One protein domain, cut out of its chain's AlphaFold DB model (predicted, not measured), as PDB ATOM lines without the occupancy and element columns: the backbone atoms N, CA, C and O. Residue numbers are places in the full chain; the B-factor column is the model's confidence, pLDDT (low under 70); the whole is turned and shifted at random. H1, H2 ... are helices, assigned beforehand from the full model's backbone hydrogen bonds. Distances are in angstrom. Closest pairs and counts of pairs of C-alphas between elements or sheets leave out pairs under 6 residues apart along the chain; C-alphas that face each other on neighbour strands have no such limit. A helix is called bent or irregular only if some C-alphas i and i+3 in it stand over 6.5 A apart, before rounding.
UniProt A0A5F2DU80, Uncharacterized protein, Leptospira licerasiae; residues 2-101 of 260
ATOM      1  N   LEU A   2     173.025 112.783 135.873       56.41
ATOM      2  CA  LEU A   2     171.817 113.579 136.195       56.41
ATOM      3  C   LEU A   2     170.540 113.198 135.410       56.41
ATOM      4  O   LEU A   2     169.447 113.192 135.970       56.41
ATOM      5  N   ARG A   3     170.653 112.815 134.128       64.25
ATOM      6  CA  ARG A   3     169.495 112.380 133.315       64.25
ATOM      7  C   ARG A   3     168.871 111.059 133.793       64.25
ATOM      8  O   ARG A   3     167.662 110.896 133.677       64.25
ATOM      9  N   LEU A   4     169.672 110.148 134.349       69.00
ATOM     10  CA  LEU A   4     169.198 108.864 134.883       69.00
ATOM     11  C   LEU A   4     168.483 109.054 136.226       69.00
ATOM     12  O   LEU A   4     167.412 108.490 136.427       69.00
ATOM     13  N   LEU A   5     169.020 109.920 137.093       64.75
ATOM     14  CA  LEU A   5     168.355 110.360 138.326       64.75
ATOM     15  C   LEU A   5     167.001 111.012 138.033       64.75
ATOM     16  O   LEU A   5     166.000 110.640 138.635       64.75
ATOM     17  N   ARG A   6     166.941 111.906 137.039       68.25
ATOM     18  CA  ARG A   6     165.684 112.529 136.608       68.25
ATOM     19  C   ARG A   6     164.653 111.506 136.131       68.25
ATOM     20  O   ARG A   6     163.480 111.660 136.428       68.25
ATOM     21  N   ASN A   7     165.071 110.475 135.399       71.69
ATOM     22  CA  ASN A   7     164.153 109.442 134.915       71.69
ATOM     23  C   ASN A   7     163.663 108.502 136.028       71.69
ATOM     24  O   ASN A   7     162.557 107.993 135.915       71.69
ATOM     25  N   ARG A   8     164.435 108.308 137.106       66.38
ATOM     26  CA  ARG A   8     164.001 107.538 138.287       66.38
ATOM     27  C   ARG A   8     163.111 108.350 139.228       66.38
ATOM     28  O   ARG A   8     162.154 107.814 139.757       66.38
ATOM     29  N   LEU A   9     163.360 109.653 139.362       64.19
ATOM     30  CA  LEU A   9     162.486 110.579 140.098       64.19
ATOM     31  C   LEU A   9     161.144 110.844 139.393       64.19
ATOM     32  O   LEU A   9     160.258 111.449 139.988       64.19
ATOM     33  N   LYS A  10     160.987 110.404 138.136       74.44
ATOM     34  CA  LYS A  10     159.688 110.374 137.448       74.44
ATOM     35  C   LYS A  10     158.785 109.240 137.926       74.44
ATOM     36  O   LYS A  10     157.609 109.263 137.583       74.44
ATOM     37  N   ASP A  11     159.313 108.267 138.669       84.94
ATOM     38  CA  ASP A  11     158.472 107.285 139.341       84.94
ATOM     39  C   ASP A  11     157.644 108.013 140.419       84.94
ATOM     40  O   ASP A  11     158.233 108.591 141.343       84.94
ATOM     41  N   PRO A  12     156.302 108.031 140.308       84.19
ATOM     42  CA  PRO A  12     155.442 108.747 141.244       84.19
ATOM     43  C   PRO A  12     155.630 108.288 142.691       84.19
ATOM     44  O   PRO A  12     155.572 109.113 143.607       84.19
ATOM     45  N   LEU A  13     155.901 106.996 142.899       89.44
ATOM     46  CA  LEU A  13     156.103 106.424 144.224       89.44
ATOM     47  C   LEU A  13     157.449 106.847 144.792       89.44
ATOM     48  O   LEU A  13     157.505 107.331 145.919       89.44
ATOM     49  N   LEU A  14     158.525 106.748 144.008       88.75
ATOM     50  CA  LEU A  14     159.854 107.145 144.474       88.75
ATOM     51  C   LEU A  14     159.928 108.653 144.749       88.75
ATOM     52  O   LEU A  14     160.521 109.076 145.745       88.75
ATOM     53  N   GLY A  15     159.309 109.466 143.892       88.19
ATOM     54  CA  GLY A  15     159.216 110.912 144.079       88.19
ATOM     55  C   GLY A  15     158.431 111.277 145.340       88.19
ATOM     56  O   GLY A  15     158.941 112.008 146.193       88.19
ATOM     57  N   SER A  16     157.226 110.720 145.500       91.62
ATOM     58  CA  SER A  16     156.379 110.950 146.678       91.62
ATOM     59  C   SER A  16     157.031 110.446 147.970       91.62
ATOM     60  O   SER A  16     157.007 111.147 148.984       91.62
ATOM     61  N   TYR A  17     157.688 109.282 147.928       94.75
ATOM     62  CA  TYR A  17     158.452 108.739 149.047       94.75
ATOM     63  C   TYR A  17     159.604 109.651 149.437       94.75
ATOM     64  O   TYR A  17     159.752 109.962 150.611       94.75
ATOM     65  N   THR A  18     160.385 110.132 148.468       92.50
ATOM     66  CA  THR A  18     161.519 111.027 148.739       92.50
ATOM     67  C   THR A  18     161.048 112.304 149.431       92.50
ATOM     68  O   THR A  18     161.609 112.689 150.452       92.50
ATOM     69  N   ILE A  19     159.982 112.936 148.928       92.81
ATOM     70  CA  ILE A  19     159.413 114.150 149.534       92.81
ATOM     71  C   ILE A  19     158.890 113.857 150.945       92.81
ATOM     72  O   ILE A  19     159.222 114.578 151.886       92.81
ATOM     73  N   SER A  20     158.127 112.775 151.110       94.31
ATOM     74  CA  SER A  20     157.584 112.367 152.410       94.31
ATOM     75  C   SER A  20     158.696 112.032 153.403       94.31
ATOM     76  O   SER A  20     158.604 112.384 154.573       94.31
ATOM     77  N   PHE A  21     159.777 111.404 152.942       95.69
ATOM     78  CA  PHE A  21     160.923 111.031 153.760       95.69
ATOM     79  C   PHE A  21     161.688 112.261 154.234       95.69
ATOM     80  O   PHE A  21     161.997 112.346 155.421       95.69
ATOM     81  N   LEU A  22     161.941 113.227 153.344       95.19
ATOM     82  CA  LEU A  22     162.568 114.501 153.699       95.19
ATOM     83  C   LEU A  22     161.714 115.283 154.702       95.19
ATOM     84  O   LEU A  22     162.249 115.820 155.669       95.19
ATOM     85  N   PHE A  23     160.393 115.317 154.496       96.06
ATOM     86  CA  PHE A  23     159.477 116.018 155.391       96.06
ATOM     87  C   PHE A  23     159.368 115.335 156.756       96.06
ATOM     88  O   PHE A  23     159.341 116.010 157.776       96.06
ATOM     89  N   TRP A  24     159.352 114.003 156.802       95.25
ATOM     90  CA  TRP A  24     159.255 113.241 158.048       95.25
ATOM     91  C   TRP A  24     160.569 113.241 158.839       95.25
ATOM     92  O   TRP A  24     160.573 113.414 160.056       95.25
ATOM     93  N   ASN A  25     161.703 113.125 158.142       95.88
ATOM     94  CA  ASN A  25     163.048 113.086 158.720       95.88
ATOM     95  C   ASN A  25     163.743 114.456 158.688       95.88
ATOM     96  O   ASN A  25     164.971 114.543 158.690       95.88
ATOM     97  N   TRP A  26     162.979 115.549 158.685       96.62
ATOM     98  CA  TRP A  26     163.531 116.899 158.569       96.62
ATOM     99  C   TRP A  26     164.519 117.238 159.698       96.62
ATOM    100  O   TRP A  26     165.556 117.841 159.444       96.62
ATOM    101  N   LYS A  27     164.255 116.796 160.938       95.19
ATOM    102  CA  LYS A  27     165.131 117.049 162.098       95.19
ATOM    103  C   LYS A  27     166.531 116.433 161.949       95.19
ATOM    104  O   LYS A  27     167.493 117.196 162.022       95.19
ATOM    105  N   PRO A  28     166.698 115.111 161.728       94.94
ATOM    106  CA  PRO A  28     168.030 114.538 161.539       94.94
ATOM    107  C   PRO A  28     168.738 115.102 160.300       94.94
ATOM    108  O   PRO A  28     169.949 115.293 160.345       94.94
ATOM    109  N   ILE A  29     168.009 115.454 159.232       95.56
ATOM    110  CA  ILE A  29     168.595 116.110 158.051       95.56
ATOM    111  C   ILE A  29     169.150 117.495 158.407       95.56
ATOM    112  O   ILE A  29     170.290 117.803 158.063       95.56
ATOM    113  N   LEU A  30     168.387 118.325 159.126       96.44
ATOM    114  CA  LEU A  30     168.857 119.648 159.542       96.44
ATOM    115  C   LEU A  30     170.036 119.560 160.511       96.44
ATOM    116  O   LEU A  30     170.973 120.338 160.376       96.44
ATOM    117  N   ILE A  31     170.033 118.603 161.442       95.19
ATOM    118  CA  ILE A  31     171.171 118.374 162.344       95.19
ATOM    119  C   ILE A  31     172.407 117.968 161.537       95.19
ATOM    120  O   ILE A  31     173.491 118.496 161.760       95.19
ATOM    121  N   LEU A  32     172.259 117.084 160.549       94.56
ATOM    122  CA  LEU A  32     173.376 116.655 159.710       94.56
ATOM    123  C   LEU A  32     173.990 117.813 158.905       94.56
ATOM    124  O   LEU A  32     175.202 117.833 158.695       94.56
ATOM    125  N   VAL A  33     173.170 118.766 158.454       95.25
ATOM    126  CA  VAL A  33     173.604 119.867 157.578       95.25
ATOM    127  C   VAL A  33     174.053 121.107 158.359       95.25
ATOM    128  O   VAL A  33     175.058 121.708 157.991       95.25
ATOM    129  N   LEU A  34     173.336 121.497 159.418       95.50
ATOM    130  CA  LEU A  34     173.476 122.807 160.074       95.50
ATOM    131  C   LEU A  34     174.190 122.774 161.433       95.50
ATOM    132  O   LEU A  34     174.614 123.820 161.915       95.50
ATOM    133  N   ASP A  35     174.309 121.613 162.074       94.38
ATOM    134  CA  ASP A  35     174.968 121.512 163.380       94.38
ATOM    135  C   ASP A  35     176.493 121.679 163.241       94.38
ATOM    136  O   ASP A  35     177.101 121.151 162.307       94.38
ATOM    137  N   THR A  36     177.109 122.402 164.177       95.00
ATOM    138  CA  THR A  36     178.538 122.756 164.190       95.00
ATOM    139  C   THR A  36     179.435 121.665 164.776       95.00
ATOM    140  O   THR A  36     180.658 121.735 164.643       95.00
ATOM    141  N   ARG A  37     178.855 120.637 165.413       94.81
ATOM    142  CA  ARG A  37     179.610 119.497 165.959       94.81
ATOM    143  C   ARG A  37     180.362 118.723 164.858       94.81
ATOM    144  O   ARG A  37     179.912 118.683 163.710       94.81
ATOM    145  N   PRO A  38     181.474 118.030 165.188       95.44
ATOM    146  CA  PRO A  38     182.166 117.146 164.248       95.44
ATOM    147  C   PRO A  38     181.212 116.143 163.582       95.44
ATOM    148  O   PRO A  38     180.278 115.657 164.216       95.44
ATOM    149  N   ILE A  39     181.444 115.817 162.303       93.75
ATOM    150  CA  ILE A  39     180.554 114.943 161.514       93.75
ATOM    151  C   ILE A  39     180.289 113.590 162.188       93.75
ATOM    152  O   ILE A  39     179.151 113.134 162.184       93.75
ATOM    153  N   VAL A  40     181.305 113.007 162.828       95.56
ATOM    154  CA  VAL A  40     181.194 111.736 163.559       95.56
ATOM    155  C   VAL A  40     180.197 111.872 164.711       95.56
ATOM    156  O   VAL A  40     179.198 111.163 164.742       95.56
ATOM    157  N   ASN A  41     180.363 112.895 165.557       94.56
ATOM    158  CA  ASN A  41     179.462 113.160 166.681       94.56
ATOM    159  C   ASN A  41     178.016 113.424 166.224       94.56
ATOM    160  O   ASN A  41     177.071 113.069 166.929       94.56
ATOM    161  N   ARG A  42     177.823 114.050 165.054       94.06
ATOM    162  CA  ARG A  42     176.488 114.277 164.473       94.06
ATOM    163  C   ARG A  42     175.838 112.971 164.023       94.06
ATOM    164  O   ARG A  42     174.664 112.754 164.312       94.06
ATOM    165  N   ILE A  43     176.591 112.102 163.349       94.81
ATOM    166  CA  ILE A  43     176.112 110.786 162.908       94.81
ATOM    167  C   ILE A  43     175.775 109.907 164.116       94.81
ATOM    168  O   ILE A  43     174.692 109.328 164.138       94.81
ATOM    169  N   ASP A  44     176.630 109.870 165.140       95.69
ATOM    170  CA  ASP A  44     176.395 109.084 166.359       95.69
ATOM    171  C   ASP A  44     175.161 109.578 167.117       95.69
ATOM    172  O   ASP A  44     174.324 108.785 167.556       95.69
ATOM    173  N   TYR A  45     174.991 110.900 167.209       94.75
ATOM    174  CA  TYR A  45     173.803 111.507 167.805       94.75
ATOM    175  C   TYR A  45     172.531 111.146 167.029       94.75
ATOM    176  O   TYR A  45     171.534 110.743 167.629       94.75
ATOM    177  N   ILE A  46     172.553 111.247 165.695       94.75
ATOM    178  CA  ILE A  46     171.405 110.888 164.851       94.75
ATOM    179  C   ILE A  46     171.090 109.393 164.973       94.75
ATOM    180  O   ILE A  46     169.926 109.024 165.138       94.75
ATOM    181  N   SER A  47     172.116 108.544 164.919       93.75
ATOM    182  CA  SER A  47     171.981 107.091 164.993       93.75
ATOM    183  C   SER A  47     171.384 106.650 166.324       93.75
ATOM    184  O   SER A  47     170.412 105.907 166.326       93.75
ATOM    185  N   SER A  48     171.885 107.169 167.445       94.06
ATOM    186  CA  SER A  48     171.376 106.836 168.781       94.06
ATOM    187  C   SER A  48     169.992 107.426 169.064       94.06
ATOM    188  O   SER A  48     169.136 106.741 169.615       94.06
ATOM    189  N   THR A  49     169.741 108.674 168.657       93.06
ATOM    190  CA  THR A  49     168.531 109.413 169.062       93.06
ATOM    191  C   THR A  49     167.335 109.161 168.144       93.06
ATOM    192  O   THR A  49     166.211 109.025 168.618       93.06
ATOM    193  N   TYR A  50     167.542 109.106 166.824       90.94
ATOM    194  CA  TYR A  50     166.455 108.970 165.838       90.94
ATOM    195  C   TYR A  50     166.337 107.555 165.271       90.94
ATOM    196  O   TYR A  50     165.275 107.162 164.786       90.94
ATOM    197  N   PHE A  51     167.416 106.776 165.350       93.19
ATOM    198  CA  PHE A  51     167.490 105.422 164.812       93.19
ATOM    199  C   PHE A  51     167.991 104.408 165.851       93.19
ATOM    200  O   PHE A  51     168.476 103.353 165.457       93.19
ATOM    201  N   GLY A  52     167.902 104.700 167.155       89.88
ATOM    202  CA  GLY A  52     168.433 103.817 168.201       89.88
ATOM    203  C   GLY A  52     167.675 102.494 168.272       89.88
ATOM    204  O   GLY A  52     168.267 101.419 168.184       89.88
ATOM    205  N   ASP A  53     166.344 102.581 168.300       93.56
ATOM    206  CA  ASP A  53     165.461 101.424 168.429       93.56
ATOM    207  C   ASP A  53     164.915 100.938 167.084       93.56
ATOM    208  O   ASP A  53     164.713 101.709 166.139       93.56
ATOM    209  N   ILE A  54     164.589  99.644 167.007       92.75
ATOM    210  CA  ILE A  54     163.975  99.040 165.812       92.75
ATOM    211  C   ILE A  54     162.628  99.685 165.459       92.75
ATOM    212  O   ILE A  54     162.296  99.830 164.280       92.75
ATOM    213  N   ILE A  55     161.882 100.131 166.473       93.44
ATOM    214  CA  ILE A  55     160.603 100.830 166.313       93.44
ATOM    215  C   ILE A  55     160.847 102.200 165.675       93.44
ATOM    216  O   ILE A  55     160.244 102.514 164.650       93.44
ATOM    217  N   SER A  56     161.790 102.976 166.211       90.94
ATOM    218  CA  SER A  56     162.165 104.294 165.686       90.94
ATOM    219  C   SER A  56     162.677 104.211 164.246       90.94
ATOM    220  O   SER A  56     162.268 105.004 163.401       90.94
ATOM    221  N   LYS A  57     163.480 103.189 163.908       92.19
ATOM    222  CA  LYS A  57     163.883 102.906 162.516       92.19
ATOM    223  C   LYS A  57     162.677 102.616 161.625       92.19
ATOM    224  O   LYS A  57     162.540 103.212 160.557       92.19
ATOM    225  N   SER A  58     161.793 101.725 162.068       93.69
ATOM    226  CA  SER A  58     160.614 101.319 161.296       93.69
ATOM    227  C   SER A  58     159.668 102.490 161.043       93.69
ATOM    228  O   SER A  58     159.152 102.619 159.940       93.69
ATOM    229  N   ILE A  59     159.486 103.390 162.012       94.50
ATOM    230  CA  ILE A  59     158.665 104.593 161.842       94.50
ATOM    231  C   ILE A  59     159.338 105.580 160.880       94.50
ATOM    232  O   ILE A  59     158.682 106.079 159.967       94.50
ATOM    233  N   SER A  60     160.641 105.828 161.036       93.38
ATOM    234  CA  SER A  60     161.386 106.802 160.226       93.38
ATOM    235  C   SER A  60     161.427 106.461 158.731       93.38
ATOM    236  O   SER A  60     161.404 107.371 157.901       93.38
ATOM    237  N   PHE A  61     161.440 105.173 158.371       93.69
ATOM    238  CA  PHE A  61     161.382 104.728 156.970       93.69
ATOM    239  C   PHE A  61     159.977 104.311 156.517       93.69
ATOM    240  O   PHE A  61     159.602 104.567 155.371       93.69
ATOM    241  N   GLY A  62     159.197 103.687 157.398       95.19
ATOM    242  CA  GLY A  62     157.894 103.104 157.088       95.19
ATOM    243  C   GLY A  62     156.763 104.125 157.008       95.19
ATOM    244  O   GLY A  62     155.937 104.024 156.105       95.19
ATOM    245  N   ALA A  63     156.733 105.145 157.874       94.81
ATOM    246  CA  ALA A  63     155.687 106.168 157.801       94.81
ATOM    247  C   ALA A  63     155.748 106.976 156.486       94.81
ATOM    248  O   ALA A  63     154.716 107.079 155.820       94.81
ATOM    249  N   PRO A  64     156.922 107.445 156.009       95.94
ATOM    250  CA  PRO A  64     157.041 108.041 154.674       95.94
ATOM    251  C   PRO A  64     156.607 107.119 153.535       95.94
ATOM    252  O   PRO A  64     156.024 107.584 152.558       95.94
ATOM    253  N   PHE A  65     156.874 105.815 153.659       95.69
ATOM    254  CA  PHE A  65     156.456 104.824 152.672       95.69
ATOM    255  C   PHE A  65     154.932 104.699 152.624       95.69
ATOM    256  O   PHE A  65     154.350 104.810 151.547       95.69
ATOM    257  N   LEU A  66     154.275 104.580 153.779       96.12
ATOM    258  CA  LEU A  66     152.813 104.535 153.868       96.12
ATOM    259  C   LEU A  66     152.158 105.815 153.343       96.12
ATOM    260  O   LEU A  66     151.192 105.733 152.587       96.12
ATOM    261  N   VAL A  67     152.702 106.988 153.683       95.31
ATOM    262  CA  VAL A  67     152.221 108.270 153.149       95.31
ATOM    263  C   VAL A  67     152.369 108.305 151.631       95.31
ATOM    264  O   VAL A  67     151.415 108.651 150.942       95.31
ATOM    265  N   SER A  68     153.511 107.876 151.091       94.94
ATOM    266  CA  SER A  68     153.714 107.842 149.640       94.94
ATOM    267  C   SER A  68     152.769 106.877 148.926       94.94
ATOM    268  O   SER A  68     152.224 107.211 147.875       94.94
ATOM    269  N   LEU A  69     152.494 105.718 149.531       94.56
ATOM    270  CA  LEU A  69     151.527 104.753 149.021       94.56
ATOM    271  C   LEU A  69     150.124 105.372 149.001       94.56
ATOM    272  O   LEU A  69     149.425 105.317 147.992       94.56
ATOM    273  N   PHE A  70     149.729 106.030 150.090       94.81
ATOM    274  CA  PHE A  70     148.447 106.720 150.182       94.81
ATOM    275  C   PHE A  70     148.328 107.845 149.143       94.81
ATOM    276  O   PHE A  70     147.326 107.943 148.433       94.81
ATOM    277  N   SER A  71     149.360 108.674 148.997       91.12
ATOM    278  CA  SER A  71     149.377 109.782 148.041       91.12
ATOM    279  C   SER A  71     149.385 109.331 146.581       91.12
ATOM    280  O   SER A  71     148.853 110.040 145.735       91.12
ATOM    281  N   VAL A  72     149.971 108.178 146.256       93.25
ATOM    282  CA  VAL A  72     149.989 107.669 144.876       93.25
ATOM    283  C   VAL A  72     148.723 106.891 144.545       93.25
ATOM    284  O   VAL A  72     148.190 107.060 143.453       93.25
ATOM    285  N   TYR A  73     148.223 106.064 145.465       93.00
ATOM    286  CA  TYR A  73     147.102 105.172 145.174       93.00
ATOM    287  C   TYR A  73     145.756 105.723 145.619       93.00
ATOM    288  O   TYR A  73     144.803 105.628 144.861       93.00
ATOM    289  N   VAL A  74     145.644 106.309 146.811       92.94
ATOM    290  CA  VAL A  74     144.342 106.722 147.370       92.94
ATOM    291  C   VAL A  74     143.946 108.120 146.899       92.94
ATOM    292  O   VAL A  74     142.791 108.362 146.546       92.94
ATOM    293  N   TYR A  75     144.905 109.044 146.851       91.00
ATOM    294  CA  TYR A  75     144.638 110.434 146.482       91.00
ATOM    295  C   TYR A  75     144.004 110.617 145.087       91.00
ATOM    296  O   TYR A  75     143.073 111.420 144.992       91.00
ATOM    297  N   PRO A  76     144.405 109.894 144.017       90.56
ATOM    298  CA  PRO A  76     143.754 110.027 142.711       90.56
ATOM    299  C   PRO A  76     142.257 109.711 142.736       90.56
ATOM    300  O   PRO A  76     141.481 110.467 142.156       90.56
ATOM    301  N   PHE A  77     141.837 108.668 143.464       93.00
ATOM    302  CA  PHE A  77     140.418 108.308 143.585       93.00
ATOM    303  C   PHE A  77     139.617 109.376 144.331       93.00
ATOM    304  O   PHE A  77     138.517 109.741 143.914       93.00
ATOM    305  N   ILE A  78     140.176 109.923 145.417       92.94
ATOM    306  CA  ILE A  78     139.542 111.034 146.145       92.94
ATOM    307  C   ILE A  78     139.414 112.250 145.221       92.94
ATOM    308  O   ILE A  78     138.355 112.875 145.153       92.94
ATOM    309  N   ARG A  79     140.481 112.574 144.482       91.19
ATOM    310  CA  ARG A  79     140.510 113.708 143.557       91.19
ATOM    311  C   ARG A  79     139.459 113.572 142.460       91.19
ATOM    312  O   ARG A  79     138.767 114.547 142.184       91.19
ATOM    313  N   GLU A  80     139.320 112.394 141.863       94.25
ATOM    314  CA  GLU A  80     138.315 112.122 140.832       94.25
ATOM    315  C   GLU A  80     136.895 112.402 141.342       94.25
ATOM    316  O   GLU A  80     136.148 113.148 140.710       94.25
ATOM    317  N   LYS A  81     136.555 111.919 142.544       94.25
ATOM    318  CA  LYS A  81     135.229 112.141 143.143       94.25
ATOM    319  C   LYS A  81     134.946 113.608 143.463       94.25
ATOM    320  O   LYS A  81     133.826 114.078 143.272       94.25
ATOM    321  N   VAL A  82     135.954 114.350 143.924       94.00
ATOM    322  CA  VAL A  82     135.822 115.794 144.178       94.00
ATOM    323  C   VAL A  82     135.600 116.563 142.875       94.00
ATOM    324  O   VAL A  82     134.768 117.474 142.836       94.00
ATOM    325  N   VAL A  83     136.313 116.197 141.808       94.88
ATOM    326  CA  VAL A  83     136.146 116.812 140.484       94.88
ATOM    327  C   VAL A  83     134.744 116.534 139.942       94.88
ATOM    328  O   VAL A  83     134.042 117.484 139.613       94.88
ATOM    329  N   GLU A  84     134.289 115.278 139.965       95.00
ATOM    330  CA  GLU A  84     132.947 114.873 139.516       95.00
ATOM    331  C   GLU A  84     131.829 115.648 140.243       95.00
ATOM    332  O   GLU A  84     130.899 116.178 139.623       95.00
ATOM    333  N   PHE A  85     131.943 115.785 141.570       93.81
ATOM    334  CA  PHE A  85     131.001 116.568 142.371       93.81
ATOM    335  C   PHE A  85     131.001 118.052 141.978       93.81
ATOM    336  O   PHE A  85     129.943 118.673 141.839       93.81
ATOM    337  N   THR A  86     132.190 118.625 141.785       91.12
ATOM    338  CA  THR A  86     132.354 120.043 141.444       91.12
ATOM    339  C   THR A  86     131.806 120.342 140.051       91.12
ATOM    340  O   THR A  86     131.068 121.314 139.873       91.12
ATOM    341  N   GLU A  87     132.089 119.486 139.072       94.81
ATOM    342  CA  GLU A  87     131.569 119.613 137.710       94.81
ATOM    343  C   GLU A  87     130.041 119.528 137.685       94.81
ATOM    344  O   GLU A  87     129.384 120.384 137.087       94.81
ATOM    345  N   SER A  88     129.457 118.583 138.426       93.44
ATOM    346  CA  SER A  88     128.000 118.446 138.558       93.44
ATOM    347  C   SER A  88     127.343 119.704 139.146       93.44
ATOM    348  O   SER A  88     126.285 120.157 138.688       93.44
ATOM    349  N   ARG A  89     127.983 120.331 140.142       91.06
ATOM    350  CA  ARG A  89     127.532 121.609 140.721       91.06
ATOM    351  C   ARG A  89     127.627 122.764 139.732       91.06
ATOM    352  O   ARG A  89     126.692 123.553 139.623       91.06
ATOM    353  N   ILE A  90     128.712 122.851 138.970       92.00
ATOM    354  CA  ILE A  90     128.873 123.892 137.949       92.00
ATOM    355  C   ILE A  90     127.824 123.729 136.840       92.00
ATOM    356  O   ILE A  90     127.232 124.718 136.405       92.00
ATOM    357  N   LEU A  91     127.561 122.499 136.392       94.50
ATOM    358  CA  LEU A  91     126.569 122.220 135.350       94.50
ATOM    359  C   LEU A  91     125.145 122.561 135.803       94.50
ATOM    360  O   LEU A  91     124.416 123.225 135.067       94.50
ATOM    361  N   SER A  92     124.764 122.170 137.021       92.94
ATOM    362  CA  SER A  92     123.454 122.528 137.589       92.94
ATOM    363  C   SER A  92     123.274 124.042 137.733       92.94
ATOM    364  O   SER A  92     122.233 124.565 137.341       92.94
ATOM    365  N   LEU A  93     124.297 124.768 138.194       92.12
ATOM    366  CA  LEU A  93     124.258 126.232 138.271       92.12
ATOM    367  C   LEU A  93     124.111 126.888 136.895       92.12
ATOM    368  O   LEU A  93     123.283 127.781 136.726       92.12
ATOM    369  N   LYS A  94     124.869 126.429 135.891       91.44
ATOM    370  CA  LYS A  94     124.746 126.931 134.513       91.44
ATOM    371  C   LYS A  94     123.342 126.716 133.954       91.44
ATOM    372  O   LYS A  94     122.832 127.596 133.266       91.44
ATOM    373  N   LYS A  95     122.718 125.573 134.258       92.88
ATOM    374  CA  LYS A  95     121.338 125.291 133.855       92.88
ATOM    375  C   LYS A  95     120.358 126.274 134.498       92.88
ATOM    376  O   LYS A  95     119.597 126.890 133.771       92.88
ATOM    377  N   ILE A  96     120.452 126.498 135.810       87.81
ATOM    378  CA  ILE A  96     119.602 127.470 136.523       87.81
ATOM    379  C   ILE A  96     119.752 128.877 135.929       87.81
ATOM    380  O   ILE A  96     118.755 129.538 135.662       87.81
ATOM    381  N   ILE A  97     120.985 129.327 135.677       82.12
ATOM    382  CA  ILE A  97     121.244 130.639 135.061       82.12
ATOM    383  C   ILE A  97     120.614 130.719 133.670       82.12
ATOM    384  O   ILE A  97     119.981 131.721 133.344       82.12
ATOM    385  N   LYS A  98     120.769 129.666 132.861       86.19
ATOM    386  CA  LYS A  98     120.172 129.600 131.528       86.19
ATOM    387  C   LYS A  98     118.649 129.675 131.610       86.19
ATOM    388  O   LYS A  98     118.070 130.495 130.908       86.19
ATOM    389  N   ASP A  99     118.035 128.892 132.492       85.50
ATOM    390  CA  ASP A  99     116.583 128.844 132.670       85.50
ATOM    391  C   ASP A  99     116.040 130.220 133.104       85.50
ATOM    392  O   ASP A  99     115.089 130.718 132.501       85.50
ATOM    393  N   ILE A 100     116.713 130.899 134.047       81.31
ATOM    394  CA  ILE A 100     116.397 132.282 134.450       81.31
ATOM    395  C   ILE A 100     116.530 133.241 133.264       81.31
ATOM    396  O   ILE A 100     115.610 134.010 132.996       81.31
ATOM    397  N   SER A 101     117.643 133.192 132.528       75.75
ATOM    398  CA  SER A 101     117.868 134.088 131.385       75.75
ATOM    399  C   SER A 101     116.884 133.859 130.238       75.75
ATOM    400  O   SER A 101     116.542 134.803 129.541       75.75
TER     401      SER A 101
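AT A GLANCE: This is residues 2 to 101 of the 260 residues of an uncharacterized protein of Leptospira licerasiae (UniProt A0A5F2DU80). One very long helix, H5, makes the longest axis; its later part, residues 74 to 101, sticks out as a bare arm, while its earlier part is crossed by H2 within a small head. In that head the chain goes out through H2 and H3, folds back in a helical hairpin through H4, and returns in H5 to pack on H2; H1, at the first printed residues, sticks out separately. The printed part has 100 residues with five named helices, H1 to H5 in order, and no named strand; the class is all helix. It is extended, with a radius of gyration of the C-alphas of 22.3 A and spans of 74 by 33 by 26 A, the arm making the length.

HOW THE PARTS SIT: H1, residues 2 to 8, touches no helix and stands free. It is close to but not clearly touching H2, residues 12 to 24, at 79 degrees, about perpendicular; the closest C-alphas, of Arg 8 and Leu 14, are 7.5 A apart. H2 is also close to but not clearly touching H3, residues 26 to 34, where the closest C-alphas, of Leu 22 and Ile 29, are 7.6 A apart. H3 and H4, residues 39 to 50, form a helical hairpin: they touch at a shallow tilt of 12 degrees, opposite ways, with the C-alphas of Pro 28 and Ile 46 closest at 6.0 A. H4, with residue 50 alone, and H5, residues 54 to 101, only just touch, with 3 pairs of C-alphas within 8 A, and touch only at the corner; the closest C-alphas, of Tyr 50 and Ser 56, are 6.3 A apart. H5 touches H2 with residues 60 to 72 alone, at a steep tilt of 67 degrees, opposite ways; the C-alphas of Tyr 17 and Ser 68 come closest, at 4.9 A. H3 and H5 are apart, and so are H2 and H4. Every O i to N i+4 pair is within hydrogen-bond range in H1, H2, H3 and H4, and 40 of 44 are in H5.

IN THESE COORDINATES: H1 begins at C-alpha 2, (171.817, 113.579, 136.195), and is 10.1 A long. H2 measures 17.8 A from first to last C-alpha, H3 11.7 A and H4 15.9 A. H5 runs 67.4 A from C-alpha 54 at (163.975, 99.040, 165.812) to C-alpha 101 at (117.868, 134.088, 131.385). It has a kink of 37 degrees near residue 75; it is neither bent nor irregular, but only just: C-alphas 73 and 76 are 6.4 A apart.

THE WHOLE: The two C-alphas farthest apart, of Val 40 and Ser 101, are 74.5 A apart. Without the stretches that stand free, residues 2 to 8, 34 to 40 and 74 to 101, the body has 58 residues and spans 38 by 24 by 13 A. The printed part has no cut, and its four links are tight. The mean pLDDT of the printed part is 90.5; residues 2 to 6 and 8 to 9 are under 70.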